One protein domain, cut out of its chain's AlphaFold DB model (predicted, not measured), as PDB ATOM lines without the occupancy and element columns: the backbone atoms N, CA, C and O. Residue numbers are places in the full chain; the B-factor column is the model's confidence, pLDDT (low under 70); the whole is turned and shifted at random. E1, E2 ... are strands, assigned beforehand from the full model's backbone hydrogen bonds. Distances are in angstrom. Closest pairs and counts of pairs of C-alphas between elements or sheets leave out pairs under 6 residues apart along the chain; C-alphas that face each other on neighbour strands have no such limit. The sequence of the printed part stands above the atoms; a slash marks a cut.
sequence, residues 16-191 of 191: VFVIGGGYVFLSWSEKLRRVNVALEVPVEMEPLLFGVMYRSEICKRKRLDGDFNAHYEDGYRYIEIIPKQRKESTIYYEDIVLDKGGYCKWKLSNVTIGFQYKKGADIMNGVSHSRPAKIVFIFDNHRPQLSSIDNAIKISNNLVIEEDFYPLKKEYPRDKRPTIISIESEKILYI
ATOM      1  N   VAL A  16     -34.927 -49.074  23.684       57.19
ATOM      2  CA  VAL A  16     -35.594 -48.166  24.634       57.19
ATOM      3  C   VAL A  16     -34.743 -46.921  24.813       57.19
ATOM      4  O   VAL A  16     -33.614 -47.042  25.267       57.19
ATOM      5  N   PHE A  17     -35.266 -45.742  24.491       59.16
ATOM      6  CA  PHE A  17     -34.642 -44.472  24.870       59.16
ATOM      7  C   PHE A  17     -35.278 -43.916  26.112       59.16
ATOM      8  O   PHE A  17     -36.482 -43.988  26.149       59.16
ATOM      9  N   VAL A  18     -34.566 -43.309  27.057       55.75
ATOM     10  CA  VAL A  18     -35.204 -42.563  28.162       55.75
ATOM     11  C   VAL A  18     -35.044 -41.071  27.897       55.75
ATOM     12  O   VAL A  18     -33.921 -40.646  27.703       55.75
ATOM     13  N   ILE A  19     -36.134 -40.297  27.863       60.41
ATOM     14  CA  ILE A  19     -36.199 -38.868  27.502       60.41
ATOM     15  C   ILE A  19     -36.771 -38.084  28.685       60.41
ATOM     16  O   ILE A  19     -37.989 -37.926  28.754       60.41
ATOM     17  N   GLY A  20     -35.950 -37.607  29.627       55.69
ATOM     18  CA  GLY A  20     -36.430 -36.727  30.710       55.69
ATOM     19  C   GLY A  20     -37.717 -37.220  31.407       55.69
ATOM     20  O   GLY A  20     -38.592 -36.415  31.718       55.69
ATOM     21  N   GLY A  21     -37.870 -38.545  31.559       61.22
ATOM     22  CA  GLY A  21     -39.057 -39.221  32.104       61.22
ATOM     23  C   GLY A  21     -39.937 -40.008  31.111       61.22
ATOM     24  O   GLY A  21     -40.756 -40.801  31.561       61.22
ATOM     25  N   GLY A  22     -39.787 -39.833  29.792       62.78
ATOM     26  CA  GLY A  22     -40.460 -40.631  28.748       62.78
ATOM     27  C   GLY A  22     -39.556 -41.708  28.142       62.78
ATOM     28  O   GLY A  22     -38.384 -41.786  28.497       62.78
ATOM     29  N   TYR A  23     -40.062 -42.522  27.206       71.19
ATOM     30  CA  TYR A  23     -39.212 -43.435  26.439       71.19
ATOM     31  C   TYR A  23     -39.625 -43.709  24.994       71.19
ATOM     32  O   TYR A  23     -40.803 -43.795  24.678       71.19
ATOM     33  N   VAL A  24     -38.660 -43.921  24.093       69.50
ATOM     34  CA  VAL A  24     -38.943 -44.423  22.730       69.50
ATOM     35  C   VAL A  24     -38.711 -45.915  22.701       69.50
ATOM     36  O   VAL A  24     -37.621 -46.350  23.034       69.50
ATOM     37  N   PHE A  25     -39.706 -46.684  22.279       76.06
ATOM     38  CA  PHE A  25     -39.638 -48.130  22.160       76.06
ATOM     39  C   PHE A  25     -39.779 -48.559  20.699       76.06
ATOM     40  O   PHE A  25     -40.769 -48.248  20.039       76.06
ATOM     41  N   LEU A  26     -38.819 -49.331  20.201       72.38
ATOM     42  CA  LEU A  26     -38.960 -50.060  18.946       72.38
ATOM     43  C   LEU A  26     -39.089 -51.545  19.201       72.38
ATOM     44  O   LEU A  26     -38.362 -52.084  20.025       72.38
ATOM     45  N   SER A  27     -39.953 -52.212  18.442       75.25
ATOM     46  CA  SER A  27     -39.929 -53.664  18.345       75.25
ATOM     47  C   SER A  27     -40.165 -54.150  16.931       75.25
ATOM     48  O   SER A  27     -40.821 -53.505  16.113       75.25
ATOM     49  N   TRP A  28     -39.628 -55.325  16.638       71.38
ATOM     50  CA  TRP A  28     -39.663 -55.888  15.304       71.38
ATOM     51  C   TRP A  28     -40.222 -57.303  15.297       71.38
ATOM     52  O   TRP A  28     -39.923 -58.128  16.165       71.38
ATOM     53  N   SER A  29     -41.052 -57.573  14.289       71.38
ATOM     54  CA  SER A  29     -41.693 -58.863  14.078       71.38
ATOM     55  C   SER A  29     -41.375 -59.393  12.684       71.38
ATOM     56  O   SER A  29     -42.002 -58.981  11.705       71.38
ATOM     57  N   GLU A  30     -40.472 -60.376  12.605       69.75
ATOM     58  CA  GLU A  30     -40.193 -61.109  11.356       69.75
ATOM     59  C   GLU A  30     -41.448 -61.728  10.769       69.75
ATOM     60  O   GLU A  30     -41.746 -61.605   9.584       69.75
ATOM     61  N   LYS A  31     -42.226 -62.384  11.635       71.56
ATOM     62  CA  LYS A  31     -43.418 -63.121  11.225       71.56
ATOM     63  C   LYS A  31     -44.440 -62.208  10.552       71.56
ATOM     64  O   LYS A  31     -45.097 -62.628   9.605       71.56
ATOM     65  N   LEU A  32     -44.593 -60.984  11.055       74.06
ATOM     66  CA  LEU A  32     -45.555 -60.017  10.530       74.06
ATOM     67  C   LEU A  32     -44.946 -59.071   9.488       74.06
ATOM     68  O   LEU A  32     -45.690 -58.282   8.908       74.06
ATOM     69  N   ARG A  33     -43.624 -59.143   9.260       86.06
ATOM     70  CA  ARG A  33     -42.828 -58.197   8.462       86.06
ATOM     71  C   ARG A  33     -43.185 -56.744   8.777       86.06
ATOM     72  O   ARG A  33     -43.511 -55.950   7.890       86.06
ATOM     73  N   ARG A  34     -43.170 -56.419  10.071       88.88
ATOM     74  CA  ARG A  34     -43.532 -55.104  10.610       88.88
ATOM     75  C   ARG A  34     -42.561 -54.661  11.691       88.88
ATOM     76  O   ARG A  34     -42.024 -55.484  12.432       88.88
ATOM     77  N   VAL A  35     -42.416 -53.349  11.796       88.31
ATOM     78  CA  VAL A  35     -41.794 -52.662  12.925       88.31
ATOM     79  C   VAL A  35     -42.909 -51.954  13.678       88.31
ATOM     80  O   VAL A  35     -43.644 -51.162  13.091       88.31
ATOM     81  N   ASN A  36     -43.043 -52.252  14.963       89.00
ATOM     82  CA  ASN A  36     -43.851 -51.453  15.864       89.00
ATOM     83  C   ASN A  36     -42.965 -50.355  16.445       89.00
ATOM     84  O   ASN A  36     -41.889 -50.617  16.987       89.00
ATOM     85  N   VAL A  37     -43.434 -49.127  16.293       88.31
ATOM     86  CA  VAL A  37     -42.760 -47.930  16.762       88.31
ATOM     87  C   VAL A  37     -43.629 -47.312  17.833       88.31
ATOM     88  O   VAL A  37     -44.790 -47.024  17.562       88.31
ATOM     89  N   ALA A  38     -43.087 -47.100  19.024       88.19
ATOM     90  CA  ALA A  38     -43.771 -46.437  20.118       88.19
ATOM     91  C   ALA A  38     -42.903 -45.331  20.721       88.19
ATOM     92  O   ALA A  38     -41.683 -45.426  20.790       88.19
ATOM     93  N   LEU A  39     -43.557 -44.270  21.161       87.44
ATOM     94  CA  LEU A  39     -42.976 -43.085  21.753       87.44
ATOM     95  C   LEU A  39     -43.837 -42.707  22.956       87.44
ATOM     96  O   LEU A  39     -45.007 -42.365  22.805       87.44
ATOM     97  N   GLU A  40     -43.252 -42.745  24.137       86.62
ATOM     98  CA  GLU A  40     -43.774 -42.120  25.336       86.62
ATOM     99  C   GLU A  40     -43.143 -40.737  25.498       86.62
ATOM    100  O   GLU A  40     -41.922 -40.614  25.613       86.62
ATOM    101  N   VAL A  41     -43.979 -39.696  25.497       83.38
ATOM    102  CA  VAL A  41     -43.543 -38.309  25.710       83.38
ATOM    103  C   VAL A  41     -44.009 -37.784  27.068       83.38
ATOM    104  O   VAL A  41     -45.139 -38.070  27.471       83.38
ATOM    105  N   PRO A  42     -43.200 -36.960  27.755       83.06
ATOM    106  CA  PRO A  42     -43.646 -36.235  28.941       83.06
ATOM    107  C   PRO A  42     -44.897 -35.383  28.673       83.06
ATOM    108  O   PRO A  42     -45.137 -34.937  27.552       83.06
ATOM    109  N   VAL A  43     -45.679 -35.099  29.720       84.81
ATOM    110  CA  VAL A  43     -46.964 -34.372  29.617       84.81
ATOM    111  C   VAL A  43     -46.815 -32.981  28.987       84.81
ATOM    112  O   VAL A  43     -47.722 -32.528  28.290       84.81
ATOM    113  N   GLU A  44     -45.674 -32.324  29.173       85.12
ATOM    114  CA  GLU A  44     -45.358 -30.997  28.621       85.12
ATOM    115  C   GLU A  44     -44.989 -31.024  27.128       85.12
ATOM    116  O   GLU A  44     -44.875 -29.975  26.490       85.12
ATOM    117  N   MET A  45     -44.814 -32.216  26.555       87.12
ATOM    118  CA  MET A  45     -44.433 -32.433  25.166       87.12
ATOM    119  C   MET A  45     -45.550 -33.102  24.368       87.12
ATOM    120  O   MET A  45     -46.473 -33.719  24.903       87.12
ATOM    121  N   GLU A  46     -45.462 -32.963  23.053       89.56
ATOM    122  CA  GLU A  46     -46.348 -33.592  22.084       89.56
ATOM    123  C   GLU A  46     -45.540 -34.302  20.992       89.56
ATOM    124  O   GLU A  46     -44.467 -33.822  20.598       89.56
ATOM    125  N   PRO A  47     -46.030 -35.451  20.495       91.56
ATOM    126  CA  PRO A  47     -45.416 -36.125  19.366       91.56
ATOM    127  C   PRO A  47     -45.725 -35.372  18.068       91.56
ATOM    128  O   PRO A  47     -46.801 -34.804  17.883       91.56
ATOM    129  N   LEU A  48     -44.791 -35.433  17.128       93.19
ATOM    130  CA  LEU A  48     -45.027 -35.065  15.739       93.19
ATOM    131  C   LEU A  48     -45.502 -36.277  14.930       93.19
ATOM    132  O   LEU A  48     -45.462 -37.421  15.390       93.19
ATOM    133  N   LEU A  49     -45.923 -36.022  13.691       95.44
ATOM    134  CA  LEU A  49     -46.208 -37.079  12.725       95.44
ATOM    135  C   LEU A  49     -44.975 -37.967  12.532       95.44
ATOM    136  O   LEU A  49     -43.850 -37.475  12.414       95.44
ATOM    137  N   PHE A  50     -45.194 -39.278  12.463       93.94
ATOM    138  CA  PHE A  50     -44.134 -40.221  12.138       93.94
ATOM    139  C   PHE A  50     -43.846 -40.132  10.643       93.94
ATOM    140  O   PHE A  50     -44.719 -40.390   9.810       93.94
ATOM    141  N   GLY A  51     -42.613 -39.769  10.303       94.88
ATOM    142  CA  GLY A  51     -42.130 -39.753   8.931       94.88
ATOM    143  C   GLY A  51     -41.645 -41.141   8.536       94.88
ATOM    144  O   GLY A  51     -40.760 -41.687   9.182       94.88
ATOM    145  N   VAL A  52     -42.192 -41.725   7.475       94.75
ATOM    146  CA  VAL A  52     -41.808 -43.065   7.014       94.75
ATOM    147  C   VAL A  52     -41.305 -42.988   5.584       94.75
ATOM    148  O   VAL A  52     -42.036 -42.601   4.669       94.75
ATOM    149  N   MET A  53     -40.057 -43.395   5.384       94.31
ATOM    150  CA  MET A  53     -39.416 -43.436   4.079       94.31
ATOM    151  C   MET A  53     -39.366 -44.864   3.553       94.31
ATOM    152  O   MET A  53     -38.793 -45.751   4.182       94.31
ATOM    153  N   TYR A  54     -39.893 -45.063   2.348       94.75
ATOM    154  CA  TYR A  54     -39.686 -46.276   1.565       94.75
ATOM    155  C   TYR A  54     -38.738 -46.011   0.401       94.75
ATOM    156  O   TYR A  54     -38.783 -44.930  -0.189       94.75
ATOM    157  N   ARG A  55     -37.946 -47.014   0.013       94.19
ATOM    158  CA  ARG A  55     -37.074 -46.983  -1.166       94.19
ATOM    159  C   ARG A  55     -37.323 -48.157  -2.106       94.19
ATOM    160  O   ARG A  55     -37.948 -49.155  -1.735       94.19
ATOM    161  N   SER A  56     -36.913 -47.984  -3.358       94.69
ATOM    162  CA  SER A  56     -37.089 -48.959  -4.431       94.69
ATOM    163  C   SER A  56     -35.920 -48.924  -5.406       94.69
ATOM    164  O   SER A  56     -35.692 -47.921  -6.079       94.69
ATOM    165  N   GLU A  57     -35.272 -50.074  -5.560       92.50
ATOM    166  CA  GLU A  57     -34.274 -50.330  -6.606       92.50
ATOM    167  C   GLU A  57     -34.911 -50.538  -7.996       92.50
ATOM    168  O   GLU A  57     -34.228 -50.466  -9.016       92.50
ATOM    169  N   ILE A  58     -36.226 -50.803  -8.053       94.50
ATOM    170  CA  ILE A  58     -36.970 -51.045  -9.302       94.50
ATOM    171  C   ILE A  58     -37.393 -49.724  -9.930       94.50
ATOM    172  O   ILE A  58     -37.097 -49.444 -11.090       94.50
ATOM    173  N   CYS A  59     -38.102 -48.899  -9.166       94.06
ATOM    174  CA  CYS A  59     -38.561 -47.601  -9.628       94.06
ATOM    175  C   CYS A  59     -37.461 -46.576  -9.399       94.06
ATOM    176  O   CYS A  59     -37.519 -45.812  -8.441       94.06
ATOM    177  N   LYS A  60     -36.456 -46.571 -10.273       93.44
ATOM    178  CA  LYS A  60     -35.347 -45.618 -10.202       93.44
ATOM    179  C   LYS A  60     -35.772 -44.218 -10.638       93.44
ATOM    180  O   LYS A  60     -36.666 -44.042 -11.465       93.44
ATOM    181  N   ARG A  61     -35.106 -43.205 -10.092       91.06
ATOM    182  CA  ARG A  61     -35.243 -41.803 -10.486       91.06
ATOM    183  C   ARG A  61     -34.015 -41.376 -11.272       91.06
ATOM    184  O   ARG A  61     -32.892 -41.572 -10.821       91.06
ATOM    185  N   LYS A  62     -34.246 -40.770 -12.435       93.94
ATOM    186  CA  LYS A  62     -33.192 -40.116 -13.207       93.94
ATOM    187  C   LYS A  62     -32.788 -38.823 -12.501       93.94
ATOM    188  O   LYS A  62     -33.650 -38.011 -12.156       93.94
ATOM    189  N   ARG A  63     -31.491 -38.636 -12.306       91.19
ATOM    190  CA  ARG A  63     -30.868 -37.411 -11.813       91.19
ATOM    191  C   ARG A  63     -29.827 -36.941 -12.816       91.19
ATOM    192  O   ARG A  63     -29.430 -37.694 -13.702       91.19
ATOM    193  N   LEU A  64     -29.476 -35.670 -12.692       94.50
ATOM    194  CA  LEU A  64     -28.373 -35.064 -13.413       94.50
ATOM    195  C   LEU A  64     -27.328 -34.678 -12.374       94.50
ATOM    196  O   LEU A  64     -27.694 -34.157 -11.313       94.50
ATOM    197  N   ASP A  65     -26.070 -34.979 -12.654       91.31
ATOM    198  CA  ASP A  65     -24.949 -34.491 -11.857       91.31
ATOM    199  C   ASP A  65     -24.595 -33.034 -12.216       91.31
ATOM    200  O   ASP A  65     -25.308 -32.367 -12.971       91.31
ATOM    201  N   GLY A  66     -23.506 -32.520 -11.633       93.00
ATOM    202  CA  GLY A  66     -23.028 -31.157 -11.891       93.00
ATOM    203  C   GLY A  66     -22.615 -30.904 -13.346       93.00
ATOM    204  O   GLY A  66     -22.638 -29.755 -13.779       93.00
ATOM    205  N   ASP A  67     -22.324 -31.967 -14.100       95.56
ATOM    206  CA  ASP A  67     -21.916 -31.931 -15.507       95.56
ATOM    207  C   ASP A  67     -23.083 -32.269 -16.457       95.56
ATOM    208  O   ASP A  67     -22.883 -32.488 -17.652       95.56
ATOM    209  N   PHE A  68     -24.319 -32.304 -15.942       92.50
ATOM    210  CA  PHE A  68     -25.539 -32.686 -16.663       92.50
ATOM    211  C   PHE A  68     -25.550 -34.126 -17.204       92.50
ATOM    212  O   PHE A  68     -26.417 -34.473 -18.018       92.50
ATOM    213  N   ASN A  69     -24.659 -34.997 -16.732       96.06
ATOM    214  CA  ASN A  69     -24.717 -36.409 -17.077       96.06
ATOM    215  C   ASN A  69     -25.853 -37.083 -16.316       96.06
ATOM    216  O   ASN A  69     -26.117 -36.814 -15.144       96.06
ATOM    217  N   ALA A  70     -26.549 -37.978 -17.008       95.38
ATOM    218  CA  ALA A  70     -27.654 -38.708 -16.422       95.38
ATOM    219  C   ALA A  70     -27.168 -39.907 -15.609       95.38
ATOM    220  O   ALA A  70     -26.540 -40.816 -16.151       95.38
ATOM    221  N   HIS A  71     -27.596 -39.980 -14.352       93.38
ATOM    222  CA  HIS A  71     -27.484 -41.179 -13.528       93.38
ATOM    223  C   HIS A  71     -28.837 -41.578 -12.941       93.38
ATOM    224  O   HIS A  71     -29.808 -40.816 -12.954       93.38
ATOM    225  N   TYR A  72     -28.921 -42.816 -12.462       93.06
ATOM    226  CA  TYR A  72     -30.136 -43.371 -11.877       93.06
ATOM    227  C   TYR A  72     -29.905 -43.707 -10.413       93.06
ATOM    228  O   TYR A  72     -29.007 -44.475 -10.079       93.06
ATOM    229  N   GLU A  73     -30.765 -43.168  -9.563       91.38
ATOM    230  CA  GLU A  73     -30.791 -43.437  -8.129       91.38
ATOM    231  C   GLU A  73     -32.040 -44.239  -7.773       91.38
ATOM    232  O   GLU A  73     -33.059 -44.165  -8.468       91.38
ATOM    233  N   ASP A  74     -31.996 -44.970  -6.664       92.38
ATOM    234  CA  ASP A  74     -33.175 -45.637  -6.121       92.38
ATOM    235  C   ASP A  74     -34.307 -44.637  -5.870       92.38
ATOM    236  O   ASP A  74     -34.112 -43.553  -5.302       92.38
ATOM    237  N   GLY A  75     -35.518 -45.006  -6.281       92.81
ATOM    238  CA  GLY A  75     -36.695 -44.204  -5.994       92.81
ATOM    239  C   GLY A  75     -37.004 -44.201  -4.511       92.81
ATOM    240  O   GLY A  75     -36.662 -45.128  -3.778       92.81
ATOM    241  N   TYR A  76     -37.720 -43.171  -4.077       92.50
ATOM    242  CA  TYR A  76     -38.156 -43.039  -2.697       92.50
ATOM    243  C   TYR A  76     -39.602 -42.558  -2.603       92.50
ATOM    244  O   TYR A  76     -40.111 -41.863  -3.492       92.50
ATOM    245  N   ARG A  77     -40.261 -42.927  -1.505       93.25
ATOM    246  CA  ARG A  77     -41.622 -42.520  -1.159       93.25
ATOM    247  C   ARG A  77     -41.702 -42.221   0.334       93.25
ATOM    248  O   ARG A  77     -41.675 -43.138   1.148       93.25
ATOM    249  N   TYR A  78     -41.863 -40.943   0.652       93.69
ATOM    250  CA  TYR A  78     -42.129 -40.464   2.003       93.69
ATOM    251  C   TYR A  78     -43.635 -40.442   2.275       93.69
ATOM    252  O   TYR A  78     -44.420 -40.099   1.385       93.69
ATOM    253  N   ILE A  79     -44.033 -40.828   3.483       94.94
ATOM    254  CA  ILE A  79     -45.393 -40.674   4.002       94.94
ATOM    255  C   ILE A  79     -45.333 -40.185   5.446       94.94
ATOM    256  O   ILE A  79     -44.399 -40.516   6.172       94.94
ATOM    257  N   GLU A  80     -46.360 -39.453   5.860       96.25
ATOM    258  CA  GLU A  80     -46.545 -39.029   7.246       96.25
ATOM    259  C   GLU A  80     -47.707 -39.795   7.858       96.25
ATOM    260  O   GLU A  80     -48.735 -40.005   7.206       96.25
ATOM    261  N   ILE A  81     -47.528 -40.240   9.098       95.94
ATOM    262  CA  ILE A  81     -48.533 -40.998   9.832       95.94
ATOM    263  C   ILE A  81     -48.809 -40.294  11.156       95.94
ATOM    264  O   ILE A  81     -47.888 -40.002  11.916       95.94
ATOM    265  N   ILE A  82     -50.086 -40.036  11.434       95.62
ATOM    266  CA  ILE A  82     -50.533 -39.601  12.758       95.62
ATOM    267  C   ILE A  82     -50.429 -40.821  13.685       95.62
ATOM    268  O   ILE A  82     -51.127 -41.807  13.427       95.62
ATOM    269  N   PRO A  83     -49.575 -40.803  14.723       93.62
ATOM    270  CA  PRO A  83     -49.427 -41.956  15.597       93.62
ATOM    271  C   PRO A  83     -50.679 -42.149  16.456       93.62
ATOM    272  O   PRO A  83     -51.321 -41.189  16.892       93.62
ATOM    273  N   LYS A  84     -51.034 -43.406  16.724       94.50
ATOM    274  CA  LYS A  84     -52.181 -43.753  17.569       94.50
ATOM    275  C   LYS A  84     -51.825 -43.542  19.033       94.50
ATOM    276  O   LYS A  84     -50.788 -44.014  19.486       94.50
ATOM    277  N   GLN A  85     -52.706 -42.901  19.797       92.19
ATOM    278  CA  GLN A  85     -52.537 -42.764  21.244       92.19
ATOM    279  C   GLN A  85     -53.119 -43.982  21.970       92.19
ATOM    280  O   GLN A  85     -54.255 -44.398  21.724       92.19
ATOM    281  N   ARG A  86     -52.356 -44.571  22.895       90.38
ATOM    282  CA  ARG A  86     -52.821 -45.702  23.705       90.38
ATOM    283  C   ARG A  86     -53.684 -45.188  24.860       90.38
ATOM    284  O   ARG A  86     -53.127 -44.635  25.795       90.38
ATOM    285  N   LYS A  87     -55.002 -45.423  24.836       84.94
ATOM    286  CA  LYS A  87     -55.935 -45.231  25.977       84.94
ATOM    287  C   LYS A  87     -55.670 -43.963  26.818       84.94
ATOM    288  O   LYS A  87     -55.432 -44.077  28.014       84.94
ATOM    289  N   GLU A  88     -55.644 -42.789  26.186       79.19
ATOM    290  CA  GLU A  88     -55.396 -41.493  26.860       79.19
ATOM    291  C   GLU A  88     -54.077 -41.405  27.664       79.19
ATOM    292  O   GLU A  88     -53.915 -40.548  28.526       79.19
ATOM    293  N   SER A  89     -53.102 -42.270  27.376       86.50
ATOM    294  CA  SER A  89     -51.769 -42.227  27.988       86.50
ATOM    295  C   SER A  89     -50.813 -41.294  27.241       86.50
ATOM    296  O   SER A  89     -51.110 -40.776  26.163       86.50
ATOM    297  N   THR A  90     -49.616 -41.134  27.793       86.06
ATOM    298  CA  THR A  90     -48.451 -40.474  27.187       86.06
ATOM    299  C   THR A  90     -47.809 -41.273  26.045       86.06
ATOM    300  O   THR A  90     -46.852 -40.792  25.439       86.06
ATOM    301  N   ILE A  91     -48.326 -42.470  25.729       88.88
ATOM    302  CA  ILE A  91     -47.757 -43.403  24.750       88.88
ATOM    303  C   ILE A  91     -48.466 -43.292  23.397       88.88
ATOM    304  O   ILE A  91     -49.675 -43.524  23.271       88.88
ATOM    305  N   TYR A  92     -47.667 -43.059  22.364       91.62
ATOM    306  CA  TYR A  92     -48.053 -42.963  20.962       91.62
ATOM    307  C   TYR A  92     -47.360 -44.053  20.161       91.62
ATOM    308  O   TYR A  92     -46.185 -44.313  20.383       91.62
ATOM    309  N   TYR A  93     -48.054 -44.713  19.240       92.69
ATOM    310  CA  TYR A  93     -47.478 -45.841  18.514       92.69
ATOM    311  C   TYR A  93     -48.030 -46.010  17.102       92.69
ATOM    312  O   TYR A  93     -49.117 -45.527  16.784       92.69
ATOM    313  N   GLU A  94     -47.294 -46.745  16.270       94.31
ATOM    314  CA  GLU A  94     -47.745 -47.180  14.952       94.31
ATOM    315  C   GLU A  94     -47.068 -48.485  14.503       94.31
ATOM    316  O   GLU A  94     -45.920 -48.761  14.850       94.31
ATOM    317  N   ASP A  95     -47.781 -49.274  13.692       92.50
ATOM    318  CA  ASP A  95     -47.265 -50.496  13.071       92.50
ATOM    319  C   ASP A  95     -46.902 -50.253  11.605       92.50
ATOM    320  O   ASP A  95     -47.765 -50.164  10.725       92.50
ATOM    321  N   ILE A  96     -45.606 -50.214  11.319       93.31
ATOM    322  CA  ILE A  96     -45.064 -49.894  10.000       93.31
ATOM    323  C   ILE A  96     -44.697 -51.187   9.270       93.31
ATOM    324  O   ILE A  96     -43.996 -52.046   9.799       93.31
ATOM    325  N   VAL A  97     -45.177 -51.340   8.034       92.81
ATOM    326  CA  VAL A  97     -44.849 -52.496   7.184       92.81
ATOM    327  C   VAL A  97     -43.437 -52.378   6.614       92.81
ATOM    328  O   VAL A  97     -43.049 -51.318   6.132       92.81
ATOM    329  N   LEU A  98     -42.678 -53.476   6.622       91.25
ATOM    330  CA  LEU A  98     -41.341 -53.519   6.017       91.25
ATOM    331  C   LEU A  98     -41.413 -53.480   4.489       91.25
ATOM    332  O   LEU A  98     -40.613 -52.812   3.845       91.25
ATOM    333  N   ASP A  99     -42.401 -54.156   3.903       91.75
ATOM    334  CA  ASP A  99     -42.602 -54.206   2.459       91.75
ATOM    335  C   ASP A  99     -44.003 -53.718   2.155       91.75
ATOM    336  O   ASP A  99     -45.003 -54.413   2.340       91.75
ATOM    337  N   LYS A 100     -44.071 -52.498   1.637       88.44
ATOM    338  CA  LYS A 100     -45.322 -51.934   1.139       88.44
ATOM    339  C   LYS A 100     -45.694 -52.513  -0.233       88.44
ATOM    340  O   LYS A 100     -46.836 -52.387  -0.666       88.44
ATOM    341  N   GLY A 101     -44.743 -53.164  -0.910       86.19
ATOM    342  CA  GLY A 101     -44.985 -53.889  -2.155       86.19
ATOM    343  C   GLY A 101     -45.352 -52.970  -3.323       86.19
ATOM    344  O   GLY A 101     -44.742 -51.914  -3.519       86.19
ATOM    345  N   GLY A 102     -46.335 -53.397  -4.122       89.44
ATOM    346  CA  GLY A 102     -46.726 -52.748  -5.377       89.44
ATOM    347  C   GLY A 102     -45.708 -52.951  -6.505       89.44
ATOM    348  O   GLY A 102     -44.722 -53.669  -6.344       89.44
ATOM    349  N   TYR A 103     -45.930 -52.290  -7.646       92.44
ATOM    350  CA  TYR A 103     -45.061 -52.398  -8.830       92.44
ATOM    351  C   TYR A 103     -43.587 -52.088  -8.519       92.44
ATOM    352  O   TYR A 103     -42.685 -52.807  -8.933       92.44
ATOM    353  N   CYS A 104     -43.349 -51.064  -7.701       92.69
ATOM    354  CA  CYS A 104     -42.006 -50.655  -7.306       92.69
ATOM    355  C   CYS A 104     -41.392 -51.517  -6.193       92.69
ATOM    356  O   CYS A 104     -40.259 -51.256  -5.808       92.69
ATOM    357  N   LYS A 105     -42.107 -52.500  -5.625       94.12
ATOM    358  CA  LYS A 105     -41.648 -53.291  -4.466       94.12
ATOM    359  C   LYS A 105     -41.022 -52.421  -3.365       94.12
ATOM    360  O   LYS A 105     -39.877 -52.623  -2.973       94.12
ATOM    361  N   TRP A 106     -41.772 -51.424  -2.903       95.19
ATOM    362  CA  TRP A 106     -41.316 -50.468  -1.893       95.19
ATOM    363  C   TRP A 106     -40.914 -51.175  -0.591       95.19
ATOM    364  O   TRP A 106     -41.744 -51.878  -0.005       95.19
ATOM    365  N   LYS A 107     -39.681 -50.940  -0.130       94.50
ATOM    366  CA  LYS A 107     -39.134 -51.445   1.141       94.50
ATOM    367  C   LYS A 107     -38.870 -50.301   2.113       94.50
ATOM    368  O   LYS A 107     -38.515 -49.208   1.675       94.50
ATOM    369  N   LEU A 108     -39.085 -50.531   3.403       93.75
ATOM    370  CA  LEU A 108     -38.822 -49.558   4.458       93.75
ATOM    371  C   LEU A 108     -37.329 -49.211   4.479       93.75
ATOM    372  O   LEU A 108     -36.492 -50.105   4.471       93.75
ATOM    373  N   SER A 109     -37.021 -47.916   4.492       92.00
ATOM    374  CA  SER A 109     -35.654 -47.387   4.550       92.00
ATOM    375  C   SER A 109     -35.399 -46.693   5.876       92.00
ATOM    376  O   SER A 109     -34.428 -47.007   6.553       92.00
ATOM    377  N   ASN A 110     -36.285 -45.790   6.298       91.62
ATOM    378  CA  ASN A 110     -36.171 -45.176   7.614       91.62
ATOM    379  C   ASN A 110     -37.519 -44.747   8.194       91.62
ATOM    380  O   ASN A 110     -38.505 -44.568   7.474       91.62
ATOM    381  N   VAL A 111     -37.527 -44.586   9.513       91.50
ATOM    382  CA  VAL A 111     -38.620 -44.007  10.289       91.50
ATOM    383  C   VAL A 111     -38.065 -42.852  11.107       91.50
ATOM    384  O   VAL A 111     -37.111 -43.017  11.859       91.50
ATOM    385  N   THR A 112     -38.674 -41.684  10.963       91.12
ATOM    386  CA  THR A 112     -38.387 -40.482  11.738       91.12
ATOM    387  C   THR A 112     -39.504 -40.270  12.742       91.12
ATOM    388  O   THR A 112     -40.666 -40.113  12.368       91.12
ATOM    389  N   ILE A 113     -39.141 -40.232  14.014       89.56
ATOM    390  CA  ILE A 113     -40.024 -39.847  15.108       89.56
ATOM    391  C   ILE A 113     -39.615 -38.452  15.545       89.56
ATOM    392  O   ILE A 113     -38.429 -38.208  15.748       89.56
ATOM    393  N   GLY A 114     -40.576 -37.548  15.697       88.56
ATOM    394  CA  GLY A 114     -40.326 -36.217  16.232       88.56
ATOM    395  C   GLY A 114     -41.174 -35.932  17.461       88.56
ATOM    396  O   GLY A 114     -42.254 -36.498  17.615       88.56
ATOM    397  N   PHE A 115     -40.695 -35.037  18.314       88.75
ATOM    398  CA  PHE A 115     -41.441 -34.513  19.455       88.75
ATOM    399  C   PHE A 115     -40.970 -33.096  19.787       88.75
ATOM    400  O   PHE A 115     -39.855 -32.692  19.443       88.75
ATOM    401  N   GLN A 116     -41.837 -32.320  20.424       88.56
ATOM    402  CA  GLN A 116     -41.569 -30.930  20.795       88.56
ATOM    403  C   GLN A 116     -42.347 -30.535  22.048       88.56
ATOM    404  O   GLN A 116     -43.270 -31.236  22.458       88.56
ATOM    405  N   TYR A 117     -42.018 -29.384  22.629       86.94
ATOM    406  CA  TYR A 117     -42.816 -28.817  23.716       86.94
ATOM    407  C   TYR A 117     -44.172 -28.322  23.212       86.94
ATOM    408  O   TYR A 117     -44.251 -27.636  22.188       86.94
ATOM    409  N   LYS A 118     -45.228 -28.627  23.972       89.12
ATOM    410  CA  LYS A 118     -46.584 -28.147  23.706       89.12
ATOM    411  C   LYS A 118     -46.646 -26.636  23.812       89.12
ATOM    412  O   LYS A 118     -46.085 -26.023  24.725       89.12
ATOM    413  N   LYS A 119     -47.436 -26.024  22.934       85.62
ATOM    414  CA  LYS A 119     -47.794 -24.615  23.085       85.62
ATOM    415  C   LYS A 119     -48.545 -24.420  24.410       85.62
ATOM    416  O   LYS A 119     -49.577 -25.044  24.627       85.62
ATOM    417  N   GLY A 120     -48.034 -23.536  25.265       84.69
ATOM    418  CA  GLY A 120     -48.623 -23.240  26.575       84.69
ATOM    419  C   GLY A 120     -48.056 -24.044  27.748       84.69
ATOM    420  O   GLY A 120     -48.486 -23.805  28.867       84.69
ATOM    421  N   ALA A 121     -47.091 -24.944  27.527       87.19
ATOM    422  CA  ALA A 121     -46.302 -25.496  28.630       87.19
ATOM    423  C   ALA A 121     -45.549 -24.372  29.366       87.19
ATOM    424  O   ALA A 121     -45.134 -23.396  28.735       87.19
ATOM    425  N   ASP A 122     -45.318 -24.514  30.672       87.19
ATOM    426  CA  ASP A 122     -44.666 -23.472  31.485       87.19
ATOM    427  C   ASP A 122     -43.280 -23.096  30.943       87.19
ATOM    428  O   ASP A 122     -42.920 -21.919  30.869       87.19
ATOM    429  N   ILE A 123     -42.532 -24.088  30.449       82.69
ATOM    430  CA  ILE A 123     -41.219 -23.894  29.818       82.69
ATOM    431  C   ILE A 123     -41.274 -23.054  28.528       82.69
ATOM    432  O   ILE A 123     -40.269 -22.481  28.103       82.69
ATOM    433  N   MET A 124     -42.451 -22.945  27.909       85.44
ATOM    434  CA  MET A 124     -42.688 -22.123  26.725       85.44
ATOM    435  C   MET A 124     -43.013 -20.664  27.067       85.44
ATOM    436  O   MET A 124     -43.199 -19.855  26.156       85.44
ATOM    437  N   ASN A 125     -43.078 -20.283  28.347       87.12
ATOM    438  CA  ASN A 125     -43.348 -18.901  28.725       87.12
ATOM    439  C   ASN A 125     -42.236 -17.959  28.215       87.12
ATOM    440  O   ASN A 125     -41.045 -18.167  28.451       87.12
ATOM    441  N   GLY A 126     -42.626 -16.926  27.465       82.81
ATOM    442  CA  GLY A 126     -41.688 -16.030  26.780       82.81
ATOM    443  C   GLY A 126     -40.918 -16.674  25.615       82.81
ATOM    444  O   GLY A 126     -40.001 -16.052  25.073       82.81
ATOM    445  N   VAL A 127     -41.275 -17.899  25.210       83.56
ATOM    446  CA  VAL A 127     -40.720 -18.606  24.051       83.56
ATOM    447  C   VAL A 127     -41.737 -18.583  22.914       83.56
ATOM    448  O   VAL A 127     -42.902 -18.930  23.072       83.56
ATOM    449  N   SER A 128     -41.284 -18.185  21.731       83.75
ATOM    450  CA  SER A 128     -42.161 -18.037  20.566       83.75
ATOM    451  C   SER A 128     -42.496 -19.363  19.875       83.75
ATOM    452  O   SER A 128     -43.610 -19.544  19.392       83.75
ATOM    453  N   HIS A 129     -41.526 -20.276  19.798       81.62
ATOM    454  CA  HIS A 129     -41.670 -21.588  19.180       81.62
ATOM    455  C   HIS A 129     -40.630 -22.570  19.722       81.62
ATOM    456  O   HIS A 129     -39.536 -22.182  20.148       81.62
ATOM    457  N   SER A 130     -40.995 -23.850  19.692       83.44
ATOM    458  CA  SER A 130     -40.116 -24.969  20.010       83.44
ATOM    459  C   SER A 130     -39.541 -25.540  18.718       83.44
ATOM    460  O   SER A 130     -40.260 -25.684  17.729       83.44
ATOM    461  N   ARG A 131     -38.240 -25.843  18.700       84.62
ATOM    462  CA  ARG A 131     -37.652 -26.679  17.650       84.62
ATOM    463  C   ARG A 131     -37.794 -28.144  18.051       84.62
ATOM    464  O   ARG A 131     -37.343 -28.488  19.146       84.62
ATOM    465  N   PRO A 132     -38.358 -28.990  17.176       84.81
ATOM    466  CA  PRO A 132     -38.548 -30.389  17.497       84.81
ATOM    467  C   PRO A 132     -37.219 -31.131  17.576       84.81
ATOM    468  O   PRO A 132     -36.307 -30.867  16.787       84.81
ATOM    469  N   ALA A 133     -37.157 -32.090  18.492       83.25
ATOM    470  CA  ALA A 133     -36.175 -33.159  18.440       83.25
ATOM    471  C   ALA A 133     -36.679 -34.273  17.527       83.25
ATOM    472  O   ALA A 133     -37.888 -34.494  17.400       83.25
ATOM    473  N   LYS A 134     -35.742 -34.968  16.885       85.44
ATOM    474  CA  LYS A 134     -36.021 -36.091  16.000       85.44
ATOM    475  C   LYS A 134     -35.095 -37.262  16.277       85.44
ATOM    476  O   LYS A 134     -33.901 -37.096  16.508       85.44
ATOM    477  N   ILE A 135     -35.646 -38.458  16.166       83.19
ATOM    478  CA  ILE A 135     -34.902 -39.711  16.173       83.19
ATOM    479  C   ILE A 135     -35.187 -40.406  14.847       83.19
ATOM    480  O   ILE A 135     -36.348 -40.583  14.471       83.19
ATOM    481  N   VAL A 136     -34.131 -40.771  14.126       86.56
ATOM    482  CA  VAL A 136     -34.222 -41.439  12.827       86.56
ATOM    483  C   VAL A 136     -33.664 -42.842  12.930       86.56
ATOM    484  O   VAL A 136     -32.471 -43.038  13.141       86.56
ATOM    485  N   PHE A 137     -34.543 -43.811  12.725       86.62
ATOM    486  CA  PHE A 137     -34.222 -45.225  12.652       86.62
ATOM    487  C   PHE A 137     -34.066 -45.630  11.195       86.62
ATOM    488  O   PHE A 137     -35.005 -45.486  10.414       86.62
ATOM    489  N   ILE A 138     -32.892 -46.117  10.826       87.44
ATOM    490  CA  ILE A 138     -32.531 -46.530   9.473       87.44
ATOM    491  C   ILE A 138     -32.494 -48.055   9.435       87.44
ATOM    492  O   ILE A 138     -31.836 -48.675  10.261       87.44
ATOM    493  N   PHE A 139     -33.190 -48.634   8.461       86.62
ATOM    494  CA  PHE A 139     -33.351 -50.077   8.253       86.62
ATOM    495  C   PHE A 139     -32.657 -50.569   6.973       86.62
ATOM    496  O   PHE A 139     -32.755 -51.745   6.621       86.62
ATOM    497  N   ASP A 140     -32.010 -49.673   6.229       87.06
ATOM    498  CA  ASP A 140     -31.265 -49.994   5.019       87.06
ATOM    499  C   ASP A 140     -29.889 -49.315   4.987       87.06
ATOM    500  O   ASP A 140     -29.480 -48.610   5.904       87.06
ATOM    501  N   ASN A 141     -29.134 -49.543   3.914       83.75
ATOM    502  CA  ASN A 141     -27.800 -48.961   3.758       83.75
ATOM    503  C   ASN A 141     -27.831 -47.555   3.137       83.75
ATOM    504  O   ASN A 141     -26.786 -47.029   2.742       83.75
ATOM    505  N   HIS A 142     -29.011 -46.942   3.003       81.00
ATOM    506  CA  HIS A 142     -29.124 -45.607   2.440       81.00
ATOM    507  C   HIS A 142     -28.880 -44.553   3.510       81.00
ATOM    508  O   HIS A 142     -29.485 -44.554   4.578       81.00
ATOM    509  N   ARG A 143     -28.031 -43.579   3.179       71.38
ATOM    510  CA  ARG A 143     -27.847 -42.413   4.038       71.38
ATOM    511  C   ARG A 143     -29.147 -41.600   4.089       71.38
ATOM    512  O   ARG A 143     -29.695 -41.278   3.027       71.38
ATOM    513  N   PRO A 144     -29.650 -41.246   5.285       67.88
ATOM    514  CA  PRO A 144     -30.748 -40.299   5.399       67.88
ATOM    515  C   PRO A 144     -30.278 -38.926   4.901       67.88
ATOM    516  O   PRO A 144     -29.099 -38.584   4.985       67.88
ATOM    517  N   GLN A 145     -31.204 -38.124   4.381       61.75
ATOM    518  CA  GLN A 145     -30.927 -36.758   3.927       61.75
ATOM    519  C   GLN A 145     -30.842 -35.800   5.130       61.75
ATOM    520  O   GLN A 145     -31.701 -34.937   5.281       61.75
ATOM    521  N   LEU A 146     -29.865 -35.991   6.023       58.38
ATOM    522  CA  LEU A 146     -29.704 -35.193   7.247       58.38
ATOM    523  C   LEU A 146     -28.259 -34.726   7.449       58.38
ATOM    524  O   LEU A 146     -27.316 -35.356   6.973       58.38
ATOM    525  N   SER A 147     -28.107 -33.595   8.145       50.31
ATOM    526  CA  SER A 147     -26.869 -32.805   8.228       50.31
ATOM    527  C   SER A 147     -25.802 -33.348   9.182       50.31
ATOM    528  O   SER A 147     -24.683 -32.848   9.164       50.31
ATOM    529  N   SER A 148     -26.115 -34.345  10.013       55.28
ATOM    530  CA  SER A 148     -25.236 -34.792  11.105       55.28
ATOM    531  C   SER A 148     -25.076 -36.314  11.117       55.28
ATOM    532  O   SER A 148     -25.557 -36.999  12.013       55.28
ATOM    533  N   ILE A 149     -24.410 -36.857  10.092       56.31
ATOM    534  CA  ILE A 149     -24.084 -38.295   9.996       56.31
ATOM    535  C   ILE A 149     -22.993 -38.703  11.001       56.31
ATOM    536  O   ILE A 149     -22.938 -39.868  11.389       56.31
ATOM    537  N   ASP A 150     -22.171 -37.755  11.457       57.78
ATOM    538  CA  ASP A 150     -20.989 -38.025  12.288       57.78
ATOM    539  C   ASP A 150     -21.316 -38.667  13.653       57.78
ATOM    540  O   ASP A 150     -20.446 -39.286  14.256       57.78
ATOM    541  N   ASN A 151     -22.580 -38.613  14.094       63.47
ATOM    542  CA  ASN A 151     -23.051 -39.174  15.368       63.47
ATOM    543  C   ASN A 151     -23.977 -40.393  15.199       63.47
ATOM    544  O   ASN A 151     -24.795 -40.685  16.072       63.47
ATOM    545  N   ALA A 152     -23.909 -41.087  14.061       70.69
ATOM    546  CA  ALA A 152     -24.737 -42.262  13.829       70.69
ATOM    547  C   ALA A 152     -24.342 -43.449  14.722       70.69
ATOM    548  O   ALA A 152     -23.204 -43.920  14.688       70.69
ATOM    549  N   ILE A 153     -25.311 -43.995  15.456       74.06
ATOM    550  CA  ILE A 153     -25.113 -45.155  16.331       74.06
ATOM    551  C   ILE A 153     -25.589 -46.408  15.593       74.06
ATOM    552  O   ILE A 153     -26.725 -46.469  15.122       74.06
ATOM    553  N   LYS A 154     -24.730 -47.423  15.486       74.56
ATOM    554  CA  LYS A 154     -25.114 -48.734  14.948       74.56
ATOM    555  C   LYS A 154     -25.592 -49.638  16.080       74.56
ATOM    556  O   LYS A 154     -24.850 -49.877  17.029       74.56
ATOM    557  N   ILE A 155     -26.805 -50.158  15.956       71.31
ATOM    558  CA  ILE A 155     -27.449 -51.028  16.938       71.31
ATOM    559  C   ILE A 155     -27.395 -52.459  16.406       71.31
ATOM    560  O   ILE A 155     -27.747 -52.705  15.261       71.31
ATOM    561  N   SER A 156     -26.925 -53.410  17.214       61.09
ATOM    562  CA  SER A 156     -26.798 -54.810  16.782       61.09
ATOM    563  C   SER A 156     -27.457 -55.835  17.705       61.09
ATOM    564  O   SER A 156     -27.274 -57.018  17.450       61.09
ATOM    565  N   ASN A 157     -28.244 -55.426  18.717       62.69
ATOM    566  CA  ASN A 157     -29.021 -56.291  19.631       62.69
ATOM    567  C   ASN A 157     -30.095 -55.475  20.397       62.69
ATOM    568  O   ASN A 157     -30.281 -54.292  20.118       62.69
ATOM    569  N   ASN A 158     -30.769 -56.086  21.384       60.91
ATOM    570  CA  ASN A 158     -31.566 -55.367  22.392       60.91
ATOM    571  C   ASN A 158     -30.688 -54.353  23.122       60.91
ATOM    572  O   ASN A 158     -29.745 -54.743  23.811       60.91
ATOM    573  N   LEU A 159     -30.996 -53.069  22.963       63.19
ATOM    574  CA  LEU A 159     -30.175 -51.974  23.461       63.19
ATOM    575  C   LEU A 159     -31.074 -50.909  24.085       63.19
ATOM    576  O   LEU A 159     -31.932 -50.342  23.419       63.19
ATOM    577  N   VAL A 160     -30.861 -50.613  25.359       61.03
ATOM    578  CA  VAL A 160     -31.428 -49.419  25.990       61.03
ATOM    579  C   VAL A 160     -30.427 -48.288  25.763       61.03
ATOM    580  O   VAL A 160     -29.254 -48.442  26.095       61.03
ATOM    581  N   ILE A 161     -30.861 -47.197  25.136       60.91
ATOM    582  CA  ILE A 161     -30.045 -46.013  24.863       60.91
ATOM    583  C   ILE A 161     -30.573 -44.871  25.735       60.91
ATOM    584  O   ILE A 161     -31.525 -44.191  25.380       60.91
ATOM    585  N   GLU A 162     -29.987 -44.662  26.904       61.25
ATOM    586  CA  GLU A 162     -30.389 -43.562  27.787       61.25
ATOM    587  C   GLU A 162     -29.848 -42.235  27.236       61.25
ATOM    588  O   GLU A 162     -28.640 -42.084  27.062       61.25
ATOM    589  N   GLU A 163     -30.738 -41.294  26.906       61.56
ATOM    590  CA  GLU A 163     -30.371 -40.013  26.294       61.56
ATOM    591  C   GLU A 163     -31.140 -38.877  26.947       61.56
ATOM    592  O   GLU A 163     -32.345 -38.709  26.760       61.56
ATOM    593  N   ASP A 164     -30.424 -38.029  27.664       62.94
ATOM    594  CA  ASP A 164     -31.040 -36.865  28.269       62.94
ATOM    595  C   ASP A 164     -31.263 -35.769  27.226       62.94
ATOM    596  O   ASP A 164     -30.339 -35.176  26.668       62.94
ATOM    597  N   PHE A 165     -32.531 -35.454  26.986       65.31
ATOM    598  CA  PHE A 165     -32.919 -34.371  26.096       65.31
ATOM    599  C   PHE A 165     -33.018 -33.060  26.878       65.31
ATOM    600  O   PHE A 165     -34.060 -32.721  27.440       65.31
ATOM    601  N   TYR A 166     -31.920 -32.302  26.902       66.44
ATOM    602  CA  TYR A 166     -31.873 -31.018  27.599       66.44
ATOM    603  C   TYR A 166     -32.497 -29.883  26.767       66.44
ATOM    604  O   TYR A 166     -32.176 -29.725  25.582       66.44
ATOM    605  N   PRO A 167     -33.362 -29.042  27.366       73.69
ATOM    606  CA  PRO A 167     -33.837 -27.833  26.716       73.69
ATOM    607  C   PRO A 167     -32.718 -26.791  26.621       73.69
ATOM    608  O   PRO A 167     -32.141 -26.359  27.615       73.69
ATOM    609  N   LEU A 168     -32.469 -26.312  25.408       77.81
ATOM    610  CA  LEU A 168     -31.579 -25.203  25.110       77.81
ATOM    611  C   LEU A 168     -32.411 -23.976  24.733       77.81
ATOM    612  O   LEU A 168     -33.021 -23.922  23.662       77.81
ATOM    613  N   LYS A 169     -32.410 -22.964  25.600       81.31
ATOM    614  CA  LYS A 169     -33.041 -21.671  25.322       81.31
ATOM    615  C   LYS A 169     -32.041 -20.749  24.624       81.31
ATOM    616  O   LYS A 169     -30.984 -20.443  25.170       81.31
ATOM    617  N   LYS A 170     -32.374 -20.296  23.414       79.75
ATOM    618  CA  LYS A 170     -31.608 -19.284  22.673       79.75
ATOM    619  C   LYS A 170     -32.365 -17.967  22.680       79.75
ATOM    620  O   LYS A 170     -33.432 -17.843  22.075       79.75
ATOM    621  N   GLU A 171     -31.780 -16.991  23.358       78.81
ATOM    622  CA  GLU A 171     -32.274 -15.622  23.418       78.81
ATOM    623  C   GLU A 171     -31.462 -14.733  22.475       78.81
ATOM    624  O   GLU A 171     -30.248 -14.888  22.335       78.81
ATOM    625  N   TYR A 172     -32.138 -13.781  21.834       76.25
ATOM    626  CA  TYR A 172     -31.519 -12.818  20.922       76.25
ATOM    627  C   TYR A 172     -31.830 -11.389  21.387       76.25
ATOM    628  O   TYR A 172     -32.677 -10.720  20.789       76.25
ATOM    629  N   PRO A 173     -31.152 -10.890  22.442       67.56
ATOM    630  CA  PRO A 173     -31.540  -9.649  23.119       67.56
ATOM    631  C   PRO A 173     -31.457  -8.396  22.237       67.56
ATOM    632  O   PRO A 173     -32.144  -7.414  22.497       67.56
ATOM    633  N   ARG A 174     -30.612  -8.409  21.195       68.56
ATOM    634  CA  ARG A 174     -30.344  -7.236  20.344       68.56
ATOM    635  C   ARG A 174     -31.135  -7.197  19.034       68.56
ATOM    636  O   ARG A 174     -31.294  -6.120  18.476       68.56
ATOM    637  N   ASP A 175     -31.669  -8.327  18.570       67.38
ATOM    638  CA  ASP A 175     -32.176  -8.454  17.192       67.38
ATOM    639  C   ASP A 175     -33.713  -8.459  17.075       67.38
ATOM    640  O   ASP A 175     -34.239  -8.733  15.997       67.38
ATOM    641  N   LYS A 176     -34.461  -8.211  18.167       70.12
ATOM    642  CA  LYS A 176     -35.930  -8.420  18.247       70.12
ATOM    643  C   LYS A 176     -36.380  -9.800  17.727       70.12
ATOM    644  O   LYS A 176     -37.546  -9.991  17.380       70.12
ATOM    645  N   ARG A 177     -35.462 -10.767  17.633       75.31
ATOM    646  CA  ARG A 177     -35.765 -12.091  17.099       75.31
ATOM    647  C   ARG A 177     -36.563 -12.883  18.129       75.31
ATOM    648  O   ARG A 177     -36.308 -12.748  19.325       75.31
ATOM    649  N   PRO A 178     -37.493 -13.730  17.665       75.62
ATOM    650  CA  PRO A 178     -38.213 -14.638  18.538       75.62
ATOM    651  C   PRO A 178     -37.251 -15.477  19.392       75.62
ATOM    652  O   PRO A 178     -36.316 -16.076  18.858       75.62
ATOM    653  N   THR A 179     -37.504 -15.562  20.700       78.56
ATOM    654  CA  THR A 179     -36.831 -16.522  21.587       78.56
ATOM    655  C   THR A 179     -37.231 -17.938  21.192       78.56
ATOM    656  O   THR A 179     -38.421 -18.209  20.983       78.56
ATOM    657  N   ILE A 180     -36.245 -18.830  21.099       76.19
ATOM    658  CA  ILE A 180     -36.417 -20.213  20.644       76.19
ATOM    659  C   ILE A 180     -35.986 -21.148  21.763       76.19
ATOM    660  O   ILE A 180     -34.907 -20.967  22.329       76.19
ATOM    661  N   ILE A 181     -36.789 -22.172  22.036       79.12
ATOM    662  CA  ILE A 181     -36.329 -23.333  22.793       79.12
ATOM    663  C   ILE A 181     -36.090 -24.481  21.822       79.12
ATOM    664  O   ILE A 181     -36.905 -24.748  20.939       79.12
ATOM    665  N   SER A 182     -34.950 -25.139  21.942       71.06
ATOM    666  CA  SER A 182     -34.610 -26.315  21.150       71.06
ATOM    667  C   SER A 182     -34.226 -27.447  22.067       71.06
ATOM    668  O   SER A 182     -33.567 -27.225  23.072       71.06
ATOM    669  N   ILE A 183     -34.592 -28.652  21.683       71.88
ATOM    670  CA  ILE A 183     -34.023 -29.864  22.248       71.88
ATOM    671  C   ILE A 183     -32.824 -30.247  21.359       71.88
ATOM    672  O   ILE A 183     -32.826 -29.890  20.174       71.88
ATOM    673  N   GLU A 184     -31.785 -30.900  21.894       66.50
ATOM    674  CA  GLU A 184     -30.708 -31.446  21.052       66.50
ATOM    675  C   GLU A 184     -31.320 -32.305  19.937       66.50
ATOM    676  O   GLU A 184     -32.121 -33.209  20.177       66.50
ATOM    677  N   SER A 185     -31.079 -31.884  18.697       63.22
ATOM    678  CA  SER A 185     -32.176 -31.881  17.732       63.22
ATOM    679  C   SER A 185     -32.334 -33.176  16.960       63.22
ATOM    680  O   SER A 185     -33.426 -33.420  16.455       63.22
ATOM    681  N   GLU A 186     -31.286 -33.992  16.825       73.06
ATOM    682  CA  GLU A 186     -31.314 -35.147  15.925       73.06
ATOM    683  C   GLU A 186     -30.411 -36.292  16.405       73.06
ATOM    684  O   GLU A 186     -29.226 -36.097  16.670       73.06
ATOM    685  N   LYS A 187     -30.969 -37.506  16.461       76.38
ATOM    686  CA  LYS A 187     -30.233 -38.757  16.695       76.38
ATOM    687  C   LYS A 187     -30.482 -39.726  15.543       76.38
ATOM    688  O   LYS A 187     -31.623 -39.897  15.111       76.38
ATOM    689  N   ILE A 188     -29.420 -40.359  15.045       78.38
ATOM    690  CA  ILE A 188     -29.470 -41.274  13.898       78.38
ATOM    691  C   ILE A 188     -29.026 -42.665  14.333       78.38
ATOM    692  O   ILE A 188     -27.950 -42.825  14.907       78.38
ATOM    693  N   LEU A 189     -29.842 -43.666  14.017       78.06
ATOM    694  CA  LEU A 189     -29.676 -45.034  14.487       78.06
ATOM    695  C   LEU A 189     -29.778 -45.998  13.310       78.06
ATOM    696  O   LEU A 189     -30.797 -46.023  12.625       78.06
ATOM    697  N   TYR A 190     -28.736 -46.793  13.085       79.25
ATOM    698  CA  TYR A 190     -28.745 -47.875  12.101       79.25
ATOM    699  C   TYR A 190     -29.131 -49.179  12.795       79.25
ATOM    700  O   TYR A 190     -28.474 -49.559  13.766       79.25
ATOM    701  N   ILE A 191     -30.179 -49.831  12.294       74.25
ATOM    702  CA  ILE A 191     -30.743 -51.095  12.792       74.25
ATOM    703  C   ILE A 191     -30.356 -52.238  11.854       74.25
ATOM    704  O   ILE A 191     -30.417 -52.038  10.619       74.25
TER     705      ILE A 191
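AT A GLANCE: This is residues 16 to 191 of the 191 residues of an uncharacterized protein of Pragia fontium (UniProt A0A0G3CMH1). Two sheets stand face to face as a sandwich: a twisted, branched sheet built round E9, and a five-strand sheet E7 E3 E2 E1 E12, their strands crossed at 30 degrees. At one end the hairpin E5 and E6 reaches away from the sandwich and bends sharply; at the other, E11 and E15 continue back along the chain into a small sheet of E10, E14 and E13. The printed part has 176 residues with fifteen named strands, E1 to E15 in chain order, and no named helix: the class is all strand. The branched sheet is mixed, and so are the orders E7 E3 E2 E1 E12 and E10 E14 E13. The whole is only just compact, close to loose, with a radius of gyration of the C-alphas of 18.4 A and spans of 50 by 46 by 27 A.

IN THESE COORDINATES: In the branched sheet, E9 is residues 106 to 117, 33.6 A long, from C-alpha 106 at (-41.316, -50.468, -1.893). E5 is residues 50 to 64, 30.5 A, and E6 residues 70 to 81, 33.6 A. E4 is residues 45 to 47, E8 99 to 101, E11 133 to 138 and E15 186 to 190, ending at (-28.745, -47.875, 12.101). In the second sheet, E7 is residues 91 to 97, 20.0 A, E3 34 to 40, E2 22 to 29, 23.4 A, E1 16 to 19, beginning at (-35.594, -48.166, 24.634), and E12 159 to 162. E10 is residues 129 to 131, E14 180 to 183 and E13 167 to 170.

HOW THE PARTS SIT: E4 and E5 lie on one side of E9, E8 and E11 on the other side. E9 bends by 52 degrees at residue 109, and E5 by 92 degrees at residue 58. Antiparallel to E9 are E5, with N 112 and O 51 at 2.7 A, E11, with N 111 and O 137 at 2.8 A, E4, with N 46 and O 116 at 2.9 A, and E8, with N 100 and O 106 at 2.9 A. E5 and E6 form a hairpin, with N 52 and O 79 at 2.8 A. E15 is parallel to E11, with N 189 and O 136 at 2.8 A. E1, E2 and E3 make a meander, each strand the antiparallel neighbour of the one before; N 25 and O 38 are 2.8 A apart. E12 is parallel to E1, with N 161 and O 16 at 2.8 A, and E7 antiparallel to E3, with N 39 and O 92 at 2.7 A. Between the two large sheets, the closest C-alphas of E7 and E9, those of Val 97 and Leu 108, are 7.2 A apart. E14 is parallel to E10, with N 131 and O 181 at 2.8 A, and forms a hairpin with E13, with N 168 and O 182 at 2.7 A.

THE WHOLE: The two C-alphas farthest apart, those of Lys 31 and Arg 174, are 58.1 A apart. The printed part has no cut. The links E9 to E10, 11 residues, and E11 to E12, 20 residues, are long. Mean pLDDT of the printed part is 81.8; 33 residues are under 70, among them 16 to 22, 144 to 151 and 156 to 166.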